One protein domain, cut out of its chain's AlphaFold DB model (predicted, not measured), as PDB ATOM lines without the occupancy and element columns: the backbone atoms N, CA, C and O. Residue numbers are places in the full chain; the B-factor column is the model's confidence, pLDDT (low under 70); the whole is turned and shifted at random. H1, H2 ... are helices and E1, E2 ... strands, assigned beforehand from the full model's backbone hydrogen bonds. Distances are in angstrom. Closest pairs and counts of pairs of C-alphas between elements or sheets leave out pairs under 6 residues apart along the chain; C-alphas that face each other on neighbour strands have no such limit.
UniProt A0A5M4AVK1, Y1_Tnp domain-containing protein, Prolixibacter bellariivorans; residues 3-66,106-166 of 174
ATOM      1  N   PHE A   3     216.600 240.472 208.721       98.00
ATOM      2  CA  PHE A   3     217.643 241.230 208.042       98.00
ATOM      3  C   PHE A   3     218.110 240.435 206.831       98.00
ATOM      4  O   PHE A   3     218.347 239.237 206.954       98.00
ATOM      5  N   VAL A   4     218.255 241.074 205.673       98.12
ATOM      6  CA  VAL A   4     218.769 240.429 204.465       98.12
ATOM      7  C   VAL A   4     219.886 241.228 203.817       98.12
ATOM      8  O   VAL A   4     219.878 242.457 203.830       98.12
ATOM      9  N   THR A   5     220.802 240.501 203.183       98.38
ATOM     10  CA  THR A   5     221.885 241.035 202.357       98.38
ATOM     11  C   THR A   5     221.901 240.330 201.007       98.38
ATOM     12  O   THR A   5     222.053 239.108 200.931       98.38
ATOM     13  N   ILE A   6     221.788 241.099 199.924       98.44
ATOM     14  CA  ILE A   6     221.756 240.598 198.547       98.44
ATOM     15  C   ILE A   6     222.908 241.224 197.767       98.44
ATOM     16  O   ILE A   6     222.844 242.384 197.373       98.44
ATOM     17  N   CYS A   7     223.959 240.446 197.522       98.31
ATOM     18  CA  CYS A   7     225.154 240.921 196.828       98.31
ATOM     19  C   CYS A   7     225.065 240.709 195.315       98.31
ATOM     20  O   CYS A   7     224.548 239.694 194.832       98.31
ATOM     21  N   THR A   8     225.638 241.632 194.551       97.88
ATOM     22  CA  THR A   8     225.925 241.437 193.131       97.88
ATOM     23  C   THR A   8     227.019 240.384 192.939       97.88
ATOM     24  O   THR A   8     227.859 240.142 193.811       97.88
ATOM     25  N   SER A   9     227.022 239.728 191.780       96.00
ATOM     26  CA  SER A   9     228.028 238.722 191.439       96.00
ATOM     27  C   SER A   9     229.432 239.329 191.454       96.00
ATOM     28  O   SER A   9     229.648 240.439 190.960       96.00
ATOM     29  N   GLY A  10     230.377 238.619 192.079       94.50
ATOM     30  CA  GLY A  10     231.745 239.098 192.297       94.50
ATOM     31  C   GLY A  10     231.844 240.380 193.134       94.50
ATOM     32  O   GLY A  10     232.893 241.014 193.114       94.50
ATOM     33  N   LYS A  11     230.764 240.794 193.824       93.88
ATOM     34  CA  LYS A  11     230.658 242.086 194.529       93.88
ATOM     35  C   LYS A  11     230.993 243.285 193.619       93.88
ATOM     36  O   LYS A  11     231.513 244.308 194.069       93.88
ATOM     37  N   ARG A  12     230.680 243.173 192.320       95.19
ATOM     38  CA  ARG A  12     230.860 244.245 191.327       95.19
ATOM     39  C   ARG A  12     229.908 245.408 191.605       95.19
ATOM     40  O   ARG A  12     228.730 245.194 191.890       95.19
ATOM     41  N   CYS A  13     230.392 246.637 191.455       96.12
ATOM     42  CA  CYS A  13     229.596 247.843 191.687       96.12
ATOM     43  C   CYS A  13     228.623 248.116 190.534       96.12
ATOM     44  O   CYS A  13     228.838 249.006 189.719       96.12
ATOM     45  N   TYR A  14     227.578 247.300 190.417       97.62
ATOM     46  CA  TYR A  14     226.562 247.471 189.384       97.62
ATOM     47  C   TYR A  14     225.487 248.481 189.749       97.62
ATOM     48  O   TYR A  14     224.753 248.879 188.855       97.62
ATOM     49  N   LEU A  15     225.335 248.844 191.020       98.06
ATOM     50  CA  LEU A  15     224.195 249.618 191.514       98.06
ATOM     51  C   LEU A  15     224.555 251.079 191.808       98.06
ATOM     52  O   LEU A  15     223.671 251.928 191.804       98.06
ATOM     53  N   GLY A  16     225.830 251.405 192.010       96.94
ATOM     54  CA  GLY A  16     226.258 252.762 192.347       96.94
ATOM     55  C   GLY A  16     227.766 252.956 192.284       96.94
ATOM     56  O   GLY A  16     228.516 252.024 191.980       96.94
ATOM     57  N   HIS A  17     228.203 254.180 192.568       95.38
ATOM     58  CA  HIS A  17     229.608 254.563 192.514       95.38
ATOM     59  C   HIS A  17     230.399 254.035 193.713       95.38
ATOM     60  O   HIS A  17     230.029 254.235 194.865       95.38
ATOM     61  N   TYR A  18     231.562 253.436 193.447       92.31
ATOM     62  CA  TYR A  18     232.424 252.889 194.499       92.31
ATOM     63  C   TYR A  18     232.941 253.953 195.479       92.31
ATOM     64  O   TYR A  18     232.988 253.704 196.674       92.31
ATOM     65  N   HIS A  19     233.328 255.135 194.997       89.81
ATOM     66  CA  HIS A  19     233.849 256.209 195.856       89.81
ATOM     67  C   HIS A  19     232.760 257.134 196.413       89.81
ATOM     68  O   HIS A  19     233.051 257.958 197.272       89.81
ATOM     69  N   ASN A  20     231.525 256.998 195.929       92.12
ATOM     70  CA  ASN A  20     230.383 257.793 196.361       92.12
ATOM     71  C   ASN A  20     229.145 256.882 196.460       92.12
ATOM     72  O   ASN A  20     228.333 256.857 195.533       92.12
ATOM     73  N   PRO A  21     229.027 256.075 197.530       91.75
ATOM     74  CA  PRO A  21     228.044 254.993 197.615       91.75
ATOM     75  C   PRO A  21     226.589 255.473 197.586       91.75
ATOM     76  O   PRO A  21     225.709 254.716 197.184       91.75
ATOM     77  N   GLU A  22     226.337 256.732 197.949       93.25
ATOM     78  CA  GLU A  22     225.014 257.355 197.859       93.25
ATOM     79  C   GLU A  22     224.601 257.664 196.412       93.25
ATOM     80  O   GLU A  22     223.410 257.740 196.097       93.25
ATOM     81  N   GLN A  23     225.570 257.797 195.501       96.62
ATOM     82  CA  GLN A  23     225.314 258.049 194.091       96.62
ATOM     83  C   GLN A  23     225.031 256.735 193.357       96.62
ATOM     84  O   GLN A  23     225.931 256.008 192.924       96.62
ATOM     85  N   LEU A  24     223.743 256.441 193.200       97.81
ATOM     86  CA  LEU A  24     223.268 255.266 192.480       97.81
ATOM     87  C   LEU A  24     223.353 255.450 190.962       97.81
ATOM     88  O   LEU A  24     223.058 256.512 190.414       97.81
ATOM     89  N   PHE A  25     223.681 254.365 190.272       98.06
ATOM     90  CA  PHE A  25     223.472 254.245 188.835       98.06
ATOM     91  C   PHE A  25     221.978 254.052 188.526       98.06
ATOM     92  O   PHE A  25     221.211 253.671 189.418       98.06
ATOM     93  N   PRO A  26     221.540 254.199 187.257       98.38
ATOM     94  CA  PRO A  26     220.165 253.876 186.861       98.38
ATOM     95  C   PRO A  26     219.725 252.466 187.287       98.38
ATOM     96  O   PRO A  26     218.590 252.240 187.692       98.38
ATOM     97  N   THR A  27     220.656 251.518 187.277       98.50
ATOM     98  CA  THR A  27     220.491 250.148 187.775       98.50
ATOM     99  C   THR A  27     220.234 250.072 189.284       98.50
ATOM    100  O   THR A  27     219.403 249.275 189.717       98.50
ATOM    101  N   GLY A  28     220.891 250.905 190.097       98.50
ATOM    102  CA  GLY A  28     220.610 251.019 191.531       98.50
ATOM    103  C   GLY A  28     219.260 251.666 191.820       98.50
ATOM    104  O   GLY A  28     218.568 251.247 192.746       98.50
ATOM    105  N   ILE A  29     218.843 252.630 190.995       98.56
ATOM    106  CA  ILE A  29     217.497 253.217 191.065       98.56
ATOM    107  C   ILE A  29     216.436 252.151 190.752       98.56
ATOM    108  O   ILE A  29     215.464 252.026 191.490       98.56
ATOM    109  N   LEU A  30     216.647 251.314 189.730       98.62
ATOM    110  CA  LEU A  30     215.761 250.177 189.451       98.62
ATOM    111  C   LEU A  30     215.699 249.199 190.630       98.62
ATOM    112  O   LEU A  30     214.610 248.784 191.021       98.62
ATOM    113  N   ALA A  31     216.847 248.856 191.223       98.75
ATOM    114  CA  ALA A  31     216.897 248.004 192.410       98.75
ATOM    115  C   ALA A  31     216.084 248.602 193.575       98.75
ATOM    116  O   ALA A  31     215.268 247.903 194.171       98.75
ATOM    117  N   ARG A  32     216.226 249.908 193.842       98.81
ATOM    118  CA  ARG A  32     215.426 250.634 194.842       98.81
ATOM    119  C   ARG A  32     213.928 250.549 194.551       98.81
ATOM    120  O   ARG A  32     213.157 250.221 195.448       98.81
ATOM    121  N   ASN A  33     213.520 250.840 193.320       98.69
ATOM    122  CA  ASN A  33     212.108 250.876 192.950       98.69
ATOM    123  C   ASN A  33     211.460 249.499 193.138       98.69
ATOM    124  O   ASN A  33     210.441 249.387 193.811       98.69
ATOM    125  N   TYR A  34     212.105 248.433 192.654       98.69
ATOM    126  CA  TYR A  34     211.580 247.076 192.821       98.69
ATOM    127  C   TYR A  34     211.656 246.553 194.253       98.69
ATOM    128  O   TYR A  34     210.874 245.677 194.613       98.69
ATOM    129  N   TRP A  35     212.563 247.079 195.081       98.75
ATOM    130  CA  TRP A  35     212.545 246.800 196.514       98.75
ATOM    131  C   TRP A  35     211.262 247.358 197.132       98.75
ATOM    132  O   TRP A  35     210.523 246.622 197.778       98.75
ATOM    133  N   LEU A  36     210.941 248.623 196.852       98.62
ATOM    134  CA  LEU A  36     209.726 249.286 197.334       98.62
ATOM    135  C   LEU A  36     208.428 248.679 196.773       98.62
ATOM    136  O   LEU A  36     207.383 248.806 197.402       98.62
ATOM    137  N   GLU A  37     208.481 247.985 195.636       97.75
ATOM    138  CA  GLU A  37     207.334 247.262 195.068       97.75
ATOM    139  C   GLU A  37     207.035 245.916 195.750       97.75
ATOM    140  O   GLU A  37     205.967 245.347 195.508       97.75
ATOM    141  N   ILE A  38     207.926 245.392 196.606       97.50
ATOM    142  CA  ILE A  38     207.737 244.087 197.267       97.50
ATOM    143  C   ILE A  38     206.355 243.971 197.948       97.50
ATOM    144  O   ILE A  38     205.674 242.977 197.683       97.50
ATOM    145  N   PRO A  39     205.879 244.938 198.762       96.31
ATOM    146  CA  PRO A  39     204.575 244.842 199.424       96.31
ATOM    147  C   PRO A  39     203.389 244.784 198.453       96.31
ATOM    148  O   PRO A  39     202.377 244.162 198.761       96.31
ATOM    149  N   ASN A  40     203.518 245.365 197.255       94.81
ATOM    150  CA  ASN A  40     202.459 245.326 196.241       94.81
ATOM    151  C   ASN A  40     202.287 243.916 195.654       94.81
ATOM    152  O   ASN A  40     201.185 243.537 195.271       94.81
ATOM    153  N   HIS A  41     203.368 243.133 195.582       93.38
ATOM    154  CA  HIS A  41     203.333 241.736 195.128       93.38
ATOM    155  C   HIS A  41     203.121 240.737 196.266       93.38
ATOM    156  O   HIS A  41     202.591 239.646 196.053       93.38
ATOM    157  N   PHE A  42     203.533 241.094 197.479       93.31
ATOM    158  CA  PHE A  42     203.398 240.270 198.669       93.31
ATOM    159  C   PHE A  42     202.720 241.094 199.773       93.31
ATOM    160  O   PHE A  42     203.414 241.611 200.643       93.31
ATOM    161  N   PRO A  43     201.374 241.195 199.789       91.69
ATOM    162  CA  PRO A  43     200.651 242.069 200.725       91.69
ATOM    163  C   PRO A  43     200.855 241.743 202.212       91.69
ATOM    164  O   PRO A  43     200.618 242.579 203.075       91.69
ATOM    165  N   PHE A  44     201.317 240.528 202.521       91.75
ATOM    166  CA  PHE A  44     201.705 240.096 203.869       91.75
ATOM    167  C   PHE A  44     203.135 240.531 204.254       91.75
ATOM    168  O   PHE A  44     203.678 240.067 205.255       91.75
ATOM    169  N   VAL A  45     203.793 241.358 203.440       95.38
ATOM    170  CA  VAL A  45     205.153 241.850 203.671       95.38
ATOM    171  C   VAL A  45     205.122 243.340 203.967       95.38
ATOM    172  O   VAL A  45     204.558 244.126 203.212       95.38
ATOM    173  N   LYS A  46     205.808 243.733 205.038       96.69
ATOM    174  CA  LYS A  46     206.156 245.124 205.330       96.69
ATOM    175  C   LYS A  46     207.669 245.286 205.207       96.69
ATOM    176  O   LYS A  46     208.430 244.360 205.498       96.69
ATOM    177  N   LEU A  47     208.099 246.458 204.763       98.06
ATOM    178  CA  LEU A  47     209.510 246.824 204.677       98.06
ATOM    179  C   LEU A  47     209.830 247.843 205.765       98.06
ATOM    180  O   LEU A  47     209.000 248.698 206.072       98.06
ATOM    181  N   ASP A  48     211.034 247.757 206.314       98.00
ATOM    182  CA  ASP A  48     211.606 248.789 207.182       98.00
ATOM    183  C   ASP A  48     212.905 249.308 206.541       98.00
ATOM    184  O   ASP A  48     213.010 249.335 205.311       98.00
ATOM    185  N   ALA A  49     213.889 249.729 207.337       98.31
ATOM    186  CA  ALA A  49     215.154 250.255 206.859       98.31
ATOM    187  C   ALA A  49     215.790 249.331 205.821       98.31
ATOM    188  O   ALA A  49     215.898 248.114 206.000       98.31
ATOM    189  N   PHE A  50     216.231 249.948 204.733       98.75
ATOM    190  CA  PHE A  50     216.984 249.312 203.673       98.75
ATOM    191  C   PHE A  50     217.929 250.333 203.047       98.75
ATOM    192  O   PHE A  50     217.700 251.541 203.123       98.75
ATOM    193  N   VAL A  51     218.975 249.838 202.400       98.44
ATOM    194  CA  VAL A  51     219.936 250.656 201.667       98.44
ATOM    195  C   VAL A  51     220.383 249.922 200.409       98.44
ATOM    196  O   VAL A  51     220.611 248.709 200.416       98.44
ATOM    197  N   ILE A  52     220.480 250.671 199.309       98.50
ATOM    198  CA  ILE A  52     221.122 250.207 198.081       98.50
ATOM    199  C   ILE A  52     222.556 250.715 198.118       98.50
ATOM    200  O   ILE A  52     222.779 251.920 198.059       98.50
ATOM    201  N   MET A  53     223.504 249.793 198.207       97.69
ATOM    202  CA  MET A  53     224.932 250.071 198.149       97.69
ATOM    203  C   MET A  53     225.464 249.762 196.750       97.69
ATOM    204  O   MET A  53     224.810 249.043 195.988       97.69
ATOM    205  N   PRO A  54     226.668 250.241 196.386       98.00
ATOM    206  CA  PRO A  54     227.220 250.046 195.047       98.00
ATOM    207  C   PRO A  54     227.173 248.606 194.528       98.00
ATOM    208  O   PRO A  54     226.934 248.385 193.337       98.00
ATOM    209  N   ASN A  55     227.377 247.618 195.401       97.56
ATOM    210  CA  ASN A  55     227.455 246.204 195.038       97.56
ATOM    211  C   ASN A  55     226.512 245.278 195.823       97.56
ATOM    212  O   ASN A  55     226.571 244.060 195.646       97.56
ATOM    213  N   HIS A  56     225.654 245.798 196.692       98.06
ATOM    214  CA  HIS A  56     224.745 244.963 197.466       98.06
ATOM    215  C   HIS A  56     223.532 245.754 197.953       98.06
ATOM    216  O   HIS A  56     223.460 246.972 197.823       98.06
ATOM    217  N   VAL A  57     222.559 245.035 198.495       98.56
ATOM    218  CA  VAL A  57     221.375 245.604 199.134       98.56
ATOM    219  C   VAL A  57     221.261 245.021 200.526       98.56
ATOM    220  O   VAL A  57     221.314 243.799 200.671       98.56
ATOM    221  N   HIS A  58     221.075 245.884 201.514       98.50
ATOM    222  CA  HIS A  58     220.681 245.501 202.860       98.50
ATOM    223  C   HIS A  58     219.235 245.915 203.105       98.50
ATOM    224  O   HIS A  58     218.817 246.975 202.641       98.50
ATOM    225  N   GLY A  59     218.476 245.123 203.858       98.38
ATOM    226  CA  GLY A  59     217.133 245.533 204.245       98.38
ATOM    227  C   GLY A  59     216.496 244.681 205.325       98.38
ATOM    228  O   GLY A  59     216.873 243.529 205.529       98.38
ATOM    229  N   ILE A  60     215.511 245.259 206.005       98.50
ATOM    230  CA  ILE A  60     214.652 244.560 206.956       98.50
ATOM    231  C   ILE A  60     213.320 244.233 206.278       98.50
ATOM    232  O   ILE A  60     212.607 245.116 205.796       98.50
ATOM    233  N   VAL A  61     212.980 242.946 206.266       97.69
ATOM    234  CA  VAL A  61     211.736 242.398 205.722       97.69
ATOM    235  C   VAL A  61     210.909 241.815 206.864       97.69
ATOM    236  O   VAL A  61     211.346 240.923 207.598       97.69
ATOM    237  N   ILE A  62     209.686 242.305 207.015       95.94
ATOM    238  CA  ILE A  62     208.732 241.854 208.026       95.94
ATOM    239  C   ILE A  62     207.671 241.023 207.309       95.94
ATOM    240  O   ILE A  62     206.994 241.518 206.414       95.94
ATOM    241  N   ILE A  63     207.541 239.755 207.688       93.38
ATOM    242  CA  ILE A  63     206.546 238.836 207.130       93.38
ATOM    243  C   ILE A  63     205.438 238.691 208.172       93.38
ATOM    244  O   ILE A  63     205.652 238.081 209.215       93.38
ATOM    245  N   ASP A  64     204.285 239.276 207.876       87.44
ATOM    246  CA  ASP A  64     203.100 239.353 208.727       87.44
ATOM    247  C   ASP A  64     201.971 238.572 208.047       87.44
ATOM    248  O   ASP A  64     201.122 239.120 207.339       87.44
ATOM    249  N   LYS A  65     202.048 237.241 208.139       75.44
ATOM    250  CA  LYS A  65     201.022 236.372 207.564       75.44
ATOM    251  C   LYS A  65     199.850 236.260 208.534       75.44
ATOM    252  O   LYS A  65     200.085 235.864 209.674       75.44
ATOM    253  N   PRO A  66     198.602 236.474 208.081       65.75
ATOM    254  CA  PRO A  66     197.458 236.046 208.869       65.75
ATOM    255  C   PRO A  66     197.543 234.526 209.059       65.75
ATOM    256  O   PRO A  66     197.845 233.796 208.108       65.75
ATOM    257  N   LEU A 106     208.333 228.728 207.247       44.44
ATOM    258  CA  LEU A 106     208.645 230.157 207.405       44.44
ATOM    259  C   LEU A 106     209.709 230.623 206.394       44.44
ATOM    260  O   LEU A 106     209.582 231.713 205.831       44.44
ATOM    261  N   HIS A 107     210.691 229.768 206.087       52.97
ATOM    262  CA  HIS A 107     211.806 230.065 205.178       52.97
ATOM    263  C   HIS A 107     211.381 230.113 203.695       52.97
ATOM    264  O   HIS A 107     211.984 230.829 202.882       52.97
ATOM    265  N   ASP A 108     210.290 229.424 203.346       60.09
ATOM    266  CA  ASP A 108     209.725 229.414 201.990       60.09
ATOM    267  C   ASP A 108     209.281 230.804 201.519       60.09
ATOM    268  O   ASP A 108     209.338 231.118 200.327       60.09
ATOM    269  N   ASN A 109     208.878 231.682 202.440       82.62
ATOM    270  CA  ASN A 109     208.323 232.983 202.068       82.62
ATOM    271  C   ASN A 109     209.409 234.000 201.752       82.62
ATOM    272  O   ASN A 109     209.345 234.623 200.694       82.62
ATOM    273  N   LEU A 110     210.425 234.118 202.614       93.38
ATOM    274  CA  LEU A 110     211.543 235.025 202.367       93.38
ATOM    275  C   LEU A 110     212.265 234.649 201.074       93.38
ATOM    276  O   LEU A 110     212.448 235.488 200.196       93.38
ATOM    277  N   SER A 111     212.578 233.363 200.901       93.94
ATOM    278  CA  SER A 111     213.231 232.864 199.688       93.94
ATOM    279  C   SER A 111     212.427 233.178 198.422       93.94
ATOM    280  O   SER A 111     213.006 233.555 197.402       93.94
ATOM    281  N   ARG A 112     211.091 233.069 198.474       94.25
ATOM    282  CA  ARG A 112     210.204 233.409 197.351       94.25
ATOM    283  C   ARG A 112     210.195 234.910 197.050       94.25
ATOM    284  O   ARG A 112     210.285 235.276 195.881       94.25
ATOM    285  N   ILE A 113     210.144 235.755 198.081       96.25
ATOM    286  CA  ILE A 113     210.203 237.220 197.952       96.25
ATOM    287  C   ILE A 113     211.533 237.639 197.317       96.25
ATOM    288  O   ILE A 113     211.549 238.335 196.303       96.25
ATOM    289  N   ILE A 114     212.656 237.147 197.853       98.00
ATOM    290  CA  ILE A 114     213.990 237.480 197.343       98.00
ATOM    291  C   ILE A 114     214.198 236.936 195.927       98.00
ATOM    292  O   ILE A 114     214.812 237.603 195.093       98.00
ATOM    293  N   ARG A 115     213.656 235.753 195.607       97.12
ATOM    294  CA  ARG A 115     213.677 235.214 194.240       97.12
ATOM    295  C   ARG A 115     212.940 236.128 193.265       97.12
ATOM    296  O   ARG A 115     213.494 236.422 192.207       97.12
ATOM    297  N   TRP A 116     211.734 236.577 193.612       97.50
ATOM    298  CA  TRP A 116     210.977 237.520 192.788       97.50
ATOM    299  C   TRP A 116     211.752 238.824 192.592       97.50
ATOM    300  O   TRP A 116     211.986 239.219 191.451       97.50
ATOM    301  N   TYR A 117     212.246 239.425 193.679       98.69
ATOM    302  CA  TYR A 117     213.005 240.677 193.639       98.69
ATOM    303  C   TYR A 117     214.241 240.563 192.735       98.69
ATOM    304  O   TYR A 117     214.406 241.329 191.783       98.69
ATOM    305  N   LYS A 118     215.081 239.541 192.957       98.50
ATOM    306  CA  LYS A 118     216.282 239.301 192.142       98.50
ATOM    307  C   LYS A 118     215.931 239.071 190.677       98.50
ATOM    308  O   LYS A 118     216.628 239.599 189.811       98.50
ATOM    309  N   GLY A 119     214.872 238.308 190.400       98.25
ATOM    310  CA  GLY A 119     214.389 238.037 189.047       98.25
ATOM    311  C   GLY A 119     213.922 239.302 188.332       98.25
ATOM    312  O   GLY A 119     214.383 239.579 187.226       98.25
ATOM    313  N   ARG A 120     213.077 240.106 188.989       98.19
ATOM    314  CA  ARG A 120     212.532 241.347 188.431       98.19
ATOM    315  C   ARG A 120     213.626 242.375 188.156       98.19
ATOM    316  O   ARG A 120     213.706 242.888 187.042       98.19
ATOM    317  N   VAL A 121     214.523 242.600 189.117       98.62
ATOM    318  CA  VAL A 121     215.658 243.518 188.941       98.62
ATOM    319  C   VAL A 121     216.596 243.036 187.834       98.62
ATOM    320  O   VAL A 121     217.019 243.829 186.998       98.62
ATOM    321  N   THR A 122     216.885 241.731 187.774       98.56
ATOM    322  CA  THR A 122     217.729 241.162 186.710       98.56
ATOM    323  C   THR A 122     217.110 241.369 185.332       98.56
ATOM    324  O   THR A 122     217.813 241.781 184.414       98.56
ATOM    325  N   PHE A 123     215.810 241.092 185.186       98.31
ATOM    326  CA  PHE A 123     215.089 241.260 183.925       98.31
ATOM    327  C   PHE A 123     215.181 242.698 183.404       98.31
ATOM    328  O   PHE A 123     215.434 242.907 182.222       98.31
ATOM    329  N   GLU A 124     215.017 243.683 184.283       98.38
ATOM    330  CA  GLU A 124     215.017 245.096 183.901       98.38
ATOM    331  C   GLU A 124     216.419 245.636 183.643       98.38
ATOM    332  O   GLU A 124     216.659 246.249 182.605       98.38
ATOM    333  N   ILE A 125     217.377 245.345 184.526       98.44
ATOM    334  CA  ILE A 125     218.759 245.806 184.360       98.44
ATOM    335  C   ILE A 125     219.401 245.199 183.110       98.44
ATOM    336  O   ILE A 125     220.125 245.891 182.397       98.44
ATOM    337  N   ARG A 126     219.144 243.921 182.799       98.38
ATOM    338  CA  ARG A 126     219.786 243.257 181.652       98.38
ATOM    339  C   ARG A 126     219.368 243.805 180.293       98.38
ATOM    340  O   ARG A 126     220.066 243.532 179.322       98.38
ATOM    341  N   LYS A 127     218.306 244.614 180.218       97.75
ATOM    342  CA  LYS A 127     217.951 245.355 178.999       97.75
ATOM    343  C   LYS A 127     219.052 246.334 178.582       97.75
ATOM    344  O   LYS A 127     219.214 246.578 177.394       97.75
ATOM    345  N   THR A 128     219.811 246.873 179.541       96.44
ATOM    346  CA  THR A 128     220.904 247.831 179.285       96.44
ATOM    347  C   THR A 128     222.269 247.345 179.768       96.44
ATOM    348  O   THR A 128     223.293 247.811 179.280       96.44
ATOM    349  N   ASN A 129     222.316 246.394 180.704       96.06
ATOM    350  CA  ASN A 129     223.548 245.860 181.278       96.06
ATOM    351  C   ASN A 129     223.514 244.315 181.330       96.06
ATOM    352  O   ASN A 129     223.235 243.733 182.383       96.06
ATOM    353  N   PRO A 130     223.787 243.619 180.204       97.12
ATOM    354  CA  PRO A 130     223.592 242.165 180.074       97.12
ATOM    355  C   PRO A 130     224.421 241.307 181.045       97.12
ATOM    356  O   PRO A 130     223.996 240.232 181.460       97.12
ATOM    357  N   GLN A 131     225.590 241.805 181.444       97.06
ATOM    358  CA  GLN A 131     226.519 241.176 182.397       97.06
ATOM    359  C   GLN A 131     226.044 241.239 183.859       97.06
ATOM    360  O   GLN A 131     226.664 240.631 184.738       97.06
ATOM    361  N   PHE A 132     224.967 241.977 184.150       98.19
ATOM    362  CA  PHE A 132     224.427 242.055 185.500       98.19
ATOM    363  C   PHE A 132     224.031 240.670 186.015       98.19
ATOM    364  O   PHE A 132     223.334 239.890 185.353       98.19
ATOM    365  N   ALA A 133     224.456 240.376 187.236       97.88
ATOM    366  CA  ALA A 133     224.069 239.181 187.957       97.88
ATOM    367  C   ALA A 133     224.147 239.445 189.458       97.88
ATOM    368  O   ALA A 133     224.993 240.208 189.928       97.88
ATOM    369  N   TRP A 134     223.296 238.757 190.206       98.25
ATOM    370  CA  TRP A 134     223.417 238.621 191.651       98.25
ATOM    371  C   TRP A 134     224.315 237.430 192.004       98.25
ATOM    372  O   TRP A 134     224.472 236.516 191.194       98.25
ATOM    373  N   GLN A 135     224.841 237.376 193.228       97.06
ATOM    374  CA  GLN A 135     225.293 236.103 193.800       97.06
ATOM    375  C   GLN A 135     224.120 235.116 193.852       97.06
ATOM    376  O   GLN A 135     222.965 235.532 193.921       97.06
ATOM    377  N   SER A 136     224.378 233.806 193.798       93.12
ATOM    378  CA  SER A 136     223.310 232.792 193.774       93.12
ATOM    379  C   SER A 136     222.457 232.838 195.047       93.12
ATOM    380  O   SER A 136     221.231 232.978 194.976       93.12
ATOM    381  N   ARG A 137     223.114 232.813 196.208       94.19
ATOM    382  CA  ARG A 137     222.494 232.909 197.534       94.19
ATOM    383  C   ARG A 137     222.388 234.367 197.991       94.19
ATOM    384  O   ARG A 137     222.958 235.271 197.382       94.19
ATOM    385  N   PHE A 138     221.597 234.581 199.026       96.75
ATOM    386  CA  PHE A 138     221.564 235.806 199.818       96.75
ATOM    387  C   PHE A 138     221.828 235.410 201.272       96.75
ATOM    388  O   PHE A 138     221.703 234.232 201.611       96.75
ATOM    389  N   HIS A 139     222.240 236.370 202.090       96.31
ATOM    390  CA  HIS A 139     222.347 236.171 203.529       96.31
ATOM    391  C   HIS A 139     221.076 236.694 204.184       96.31
ATOM    392  O   HIS A 139     220.578 237.753 203.797       96.31
ATOM    393  N   ASP A 140     220.579 235.979 205.179       95.25
ATOM    394  CA  ASP A 140     219.480 236.415 206.016       95.25
ATOM    395  C   ASP A 140     219.742 236.094 207.481       95.25
ATOM    396  O   ASP A 140     220.496 235.181 207.816       95.25
ATOM    397  N   HIS A 141     219.132 236.887 208.351       95.50
ATOM    398  CA  HIS A 141     219.211 236.724 209.790       95.50
ATOM    399  C   HIS A 141     217.869 237.070 210.428       95.50
ATOM    400  O   HIS A 141     217.258 238.091 210.097       95.50
ATOM    401  N   ILE A 142     217.390 236.217 211.332       95.50
ATOM    402  CA  ILE A 142     216.130 236.448 212.044       95.50
ATOM    403  C   ILE A 142     216.399 237.422 213.185       95.50
ATOM    404  O   ILE A 142     217.078 237.058 214.138       95.50
ATOM    405  N   ILE A 143     215.787 238.599 213.105       94.88
ATOM    406  CA  ILE A 143     215.743 239.582 214.188       94.88
ATOM    407  C   ILE A 143     214.667 239.145 215.188       94.88
ATOM    408  O   ILE A 143     213.488 239.022 214.810       94.88
ATOM    409  N   ARG A 144     215.077 238.887 216.433       91.19
ATOM    410  CA  ARG A 144     214.275 238.227 217.477       91.19
ATOM    411  C   ARG A 144     213.742 239.182 218.535       91.19
ATOM    412  O   ARG A 144     212.684 238.905 219.097       91.19
ATOM    413  N   ASP A 145     214.427 240.293 218.778       95.44
ATOM    414  CA  ASP A 145     214.051 241.256 219.809       95.44
ATOM    415  C   ASP A 145     214.231 242.717 219.365       95.44
ATOM    416  O   ASP A 145     214.616 243.027 218.234       95.44
ATOM    417  N   ARG A 146     213.850 243.628 220.263       96.69
ATOM    418  CA  ARG A 146     213.838 245.072 220.024       96.69
ATOM    419  C   ARG A 146     215.251 245.660 219.953       96.69
ATOM    420  O   ARG A 146     215.467 246.574 219.161       96.69
ATOM    421  N   GLU A 147     216.180 245.180 220.772       97.56
ATOM    422  CA  GLU A 147     217.553 245.694 220.807       97.56
ATOM    423  C   GLU A 147     218.270 245.356 219.500       97.56
ATOM    424  O   GLU A 147     218.793 246.243 218.823       97.56
ATOM    425  N   GLU A 148     218.175 244.096 219.078       96.88
ATOM    426  CA  GLU A 148     218.713 243.619 217.809       96.88
ATOM    427  C   GLU A 148     218.083 244.340 216.611       96.88
ATOM    428  O   GLU A 148     218.776 244.706 215.655       96.88
ATOM    429  N   TYR A 149     216.775 244.594 216.671       97.88
ATOM    430  CA  TYR A 149     216.072 245.379 215.661       97.88
ATOM    431  C   TYR A 149     216.642 246.796 215.544       97.88
ATOM    432  O   TYR A 149     216.968 247.227 214.436       97.88
ATOM    433  N   HIS A 150     216.800 247.514 216.660       97.88
ATOM    434  CA  HIS A 150     217.343 248.872 216.643       97.88
ATOM    435  C   HIS A 150     218.796 248.898 216.164       97.88
ATOM    436  O   HIS A 150     219.126 249.727 215.315       97.88
ATOM    437  N   GLY A 151     219.635 247.967 216.628       97.75
ATOM    438  CA  GLY A 151     221.023 247.848 216.179       97.75
ATOM    439  C   GLY A 151     221.126 247.579 214.676       97.75
ATOM    440  O   GLY A 151     221.857 248.267 213.966       97.75
ATOM    441  N   THR A 152     220.325 246.644 214.162       97.19
ATOM    442  CA  THR A 152     220.290 246.320 212.726       97.19
ATOM    443  C   THR A 152     219.777 247.491 211.893       97.19
ATOM    444  O   THR A 152     220.333 247.810 210.842       97.19
ATOM    445  N   ARG A 153     218.726 248.169 212.364       98.19
ATOM    446  CA  ARG A 153     218.165 249.345 211.698       98.19
ATOM    447  C   ARG A 153     219.188 250.478 211.619       98.19
ATOM    448  O   ARG A 153     219.333 251.082 210.559       98.19
ATOM    449  N   GLN A 154     219.904 250.736 212.712       97.69
ATOM    450  CA  GLN A 154     220.948 251.754 212.773       97.69
ATOM    451  C   GLN A 154     222.122 251.403 211.855       97.69
ATOM    452  O   GLN A 154     222.534 252.238 211.054       97.69
ATOM    453  N   TYR A 155     222.581 250.146 211.880       96.12
ATOM    454  CA  TYR A 155     223.604 249.646 210.958       96.12
ATOM    455  C   TYR A 155     223.247 249.942 209.496       96.12
ATOM    456  O   TYR A 155     224.074 250.472 208.760       96.12
ATOM    457  N   ILE A 156     222.010 249.648 209.078       96.88
ATOM    458  CA  ILE A 156     221.546 249.892 207.705       96.88
ATOM    459  C   ILE A 156     221.577 251.382 207.351       96.88
ATOM    460  O   ILE A 156     221.998 251.734 206.250       96.88
ATOM    461  N   ILE A 157     221.121 252.245 208.261       96.81
ATOM    462  CA  ILE A 157     221.061 253.698 208.046       96.81
ATOM    463  C   ILE A 157     222.466 254.291 207.918       96.81
ATOM    464  O   ILE A 157     222.696 255.127 207.048       96.81
ATOM    465  N   ASP A 158     223.409 253.826 208.735       95.19
ATOM    466  CA  ASP A 158     224.773 254.358 208.763       95.19
ATOM    467  C   ASP A 158     225.677 253.757 207.678       95.19
ATOM    468  O   ASP A 158     226.766 254.273 207.412       95.19
ATOM    469  N   ASN A 159     225.252 252.665 207.038       92.94
ATOM    470  CA  ASN A 159     226.080 251.897 206.112       92.94
ATOM    471  C   ASN A 159     226.651 252.717 204.931       92.94
ATOM    472  O   ASN A 159     227.845 252.560 204.666       92.94
ATOM    473  N   PRO A 160     225.919 253.652 204.281       93.19
ATOM    474  CA  PRO A 160     226.501 254.538 203.264       93.19
ATOM    475  C   PRO A 160     227.734 255.302 203.753       93.19
ATOM    476  O   PRO A 160     228.751 255.359 203.062       93.19
ATOM    477  N   GLN A 161     227.672 255.826 204.978       92.75
ATOM    478  CA  GLN A 161     228.750 256.598 205.600       92.75
ATOM    479  C   GLN A 161     229.904 255.697 206.056       92.75
ATOM    480  O   GLN A 161     231.064 256.107 206.097       92.75
ATOM    481  N   GLN A 162     229.604 254.433 206.354       92.19
ATOM    482  CA  GLN A 162     230.580 253.429 206.769       92.19
ATOM    483  C   GLN A 162     231.108 252.567 205.616       92.19
ATOM    484  O   GLN A 162     231.868 251.632 205.864       92.19
ATOM    485  N   TRP A 163     230.796 252.903 204.359       91.38
ATOM    486  CA  TRP A 163     231.174 252.113 203.183       91.38
ATOM    487  C   TRP A 163     232.661 251.756 203.132       91.38
ATOM    488  O   TRP A 163     233.041 250.643 202.771       91.38
ATOM    489  N   MET A 164     233.530 252.678 203.552       87.50
ATOM    490  CA  MET A 164     234.973 252.438 203.547       87.50
ATOM    491  C   MET A 164     235.442 251.371 204.552       87.50
ATOM    492  O   MET A 164     236.575 250.901 204.449       87.50
ATOM    493  N   LYS A 165     234.594 250.990 205.503       87.88
ATOM    494  CA  LYS A 165     234.829 249.944 206.504       87.88
ATOM    495  C   LYS A 165     233.965 248.706 206.251       87.88
ATOM    496  O   LYS A 165     234.037 247.749 207.016       87.88
ATOM    497  N   ASP A 166     233.152 248.723 205.197       86.38
ATOM    498  CA  ASP A 166     232.196 247.666 204.908       86.38
ATOM    499  C   ASP A 166     232.918 246.386 204.427       86.38
ATOM    500  O   ASP A 166     233.628 246.419 203.412       86.38
TER     501      ASP A 166
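AT A GLANCE: This is residues 3 to 66 and 106 to 166 of the 174 residues of the protein "Y1_Tnp domain-containing protein" of Prolixibacter bellariivorans (UniProt A0A5M4AVK1). A twisted sheet of four strands lies in the middle, with helices H1 and H3 over one face and H4 over the other, three layers in all. Short H2 grazes the sheet. The printed part has 125 residues, with four named helices and four named strands along the chain as E1 H1 H2 E2 E3 H3 E4 H4. The sheet's order is E2, E3, E1, E4, all antiparallel, and the class is mixed, helices and strands. The whole is compact, with a radius of gyration of the C-alphas of 14.1 A and spans of 40 by 30 by 22 A.

IN THESE COORDINATES: Find C-alpha 3 at (217.643, 241.230, 208.042), where E1, residues 3 to 7, begins. Next come H1, residues 26 to 36, 15.5 A long, and H2, residues 38 to 41. E2, residues 45 to 53, measures 22.1 A and bends by 68 degrees at residue 48; E3, residues 56 to 63, measures 21.5 A. Past the cut, start at C-alpha 106 at (208.645, 230.157, 207.405) for H3, residues 106 to 125, 29.6 A long. E4 is residues 139 to 142, and H4, residues 146 to 158, runs 18.2 A to C-alpha 158 at (224.773, 254.358, 208.763).

HOW THE PARTS SIT: Begin at E1, an inner strand: N 3 and O 141 of E4 are 2.8 A apart, and N 4 and O 59 of E3 also 2.8 A, both within hydrogen-bond range. In the hairpin of E2 and E3, look at N 46 and O 62, 2.9 A apart. E1, H1 H2 and E2 form a split strand-helix-strand unit, two strands running the same way with E3 between them, its crossover right-handed. H1 runs along the strands at a height over the sheet of 9.6 A. H3, on the same face, is slantwise to E3 at 42 degrees on the local plane. With residues 117 to 125 alone H3 touches H1, closest at the C-alphas of Ile 125 and Thr 27, 5.8 A, at a shallow tilt of 32 degrees, opposite ways. On the opposite face, H4 lies over E2 and E3 at a height of 8.3 A; its closest C-alphas to E2 are those of Arg 153 and Ala 49, 5.8 A. In H1 and H4 every O i to N i+4 pair is within hydrogen-bond range, in H3 15 of 16; H2 is too short for one.

THE WHOLE: The C-alphas farthest apart, those of His 19 and Pro 66, are 43.6 A apart. Residues 67 to 105 are not printed, and C-alphas 66 and 106 are 12.7 A apart across this cut. The links E1 to H1 and H3 to E4 are long. Look for pLDDT under 70 at residue 66 and residues 106 to 108.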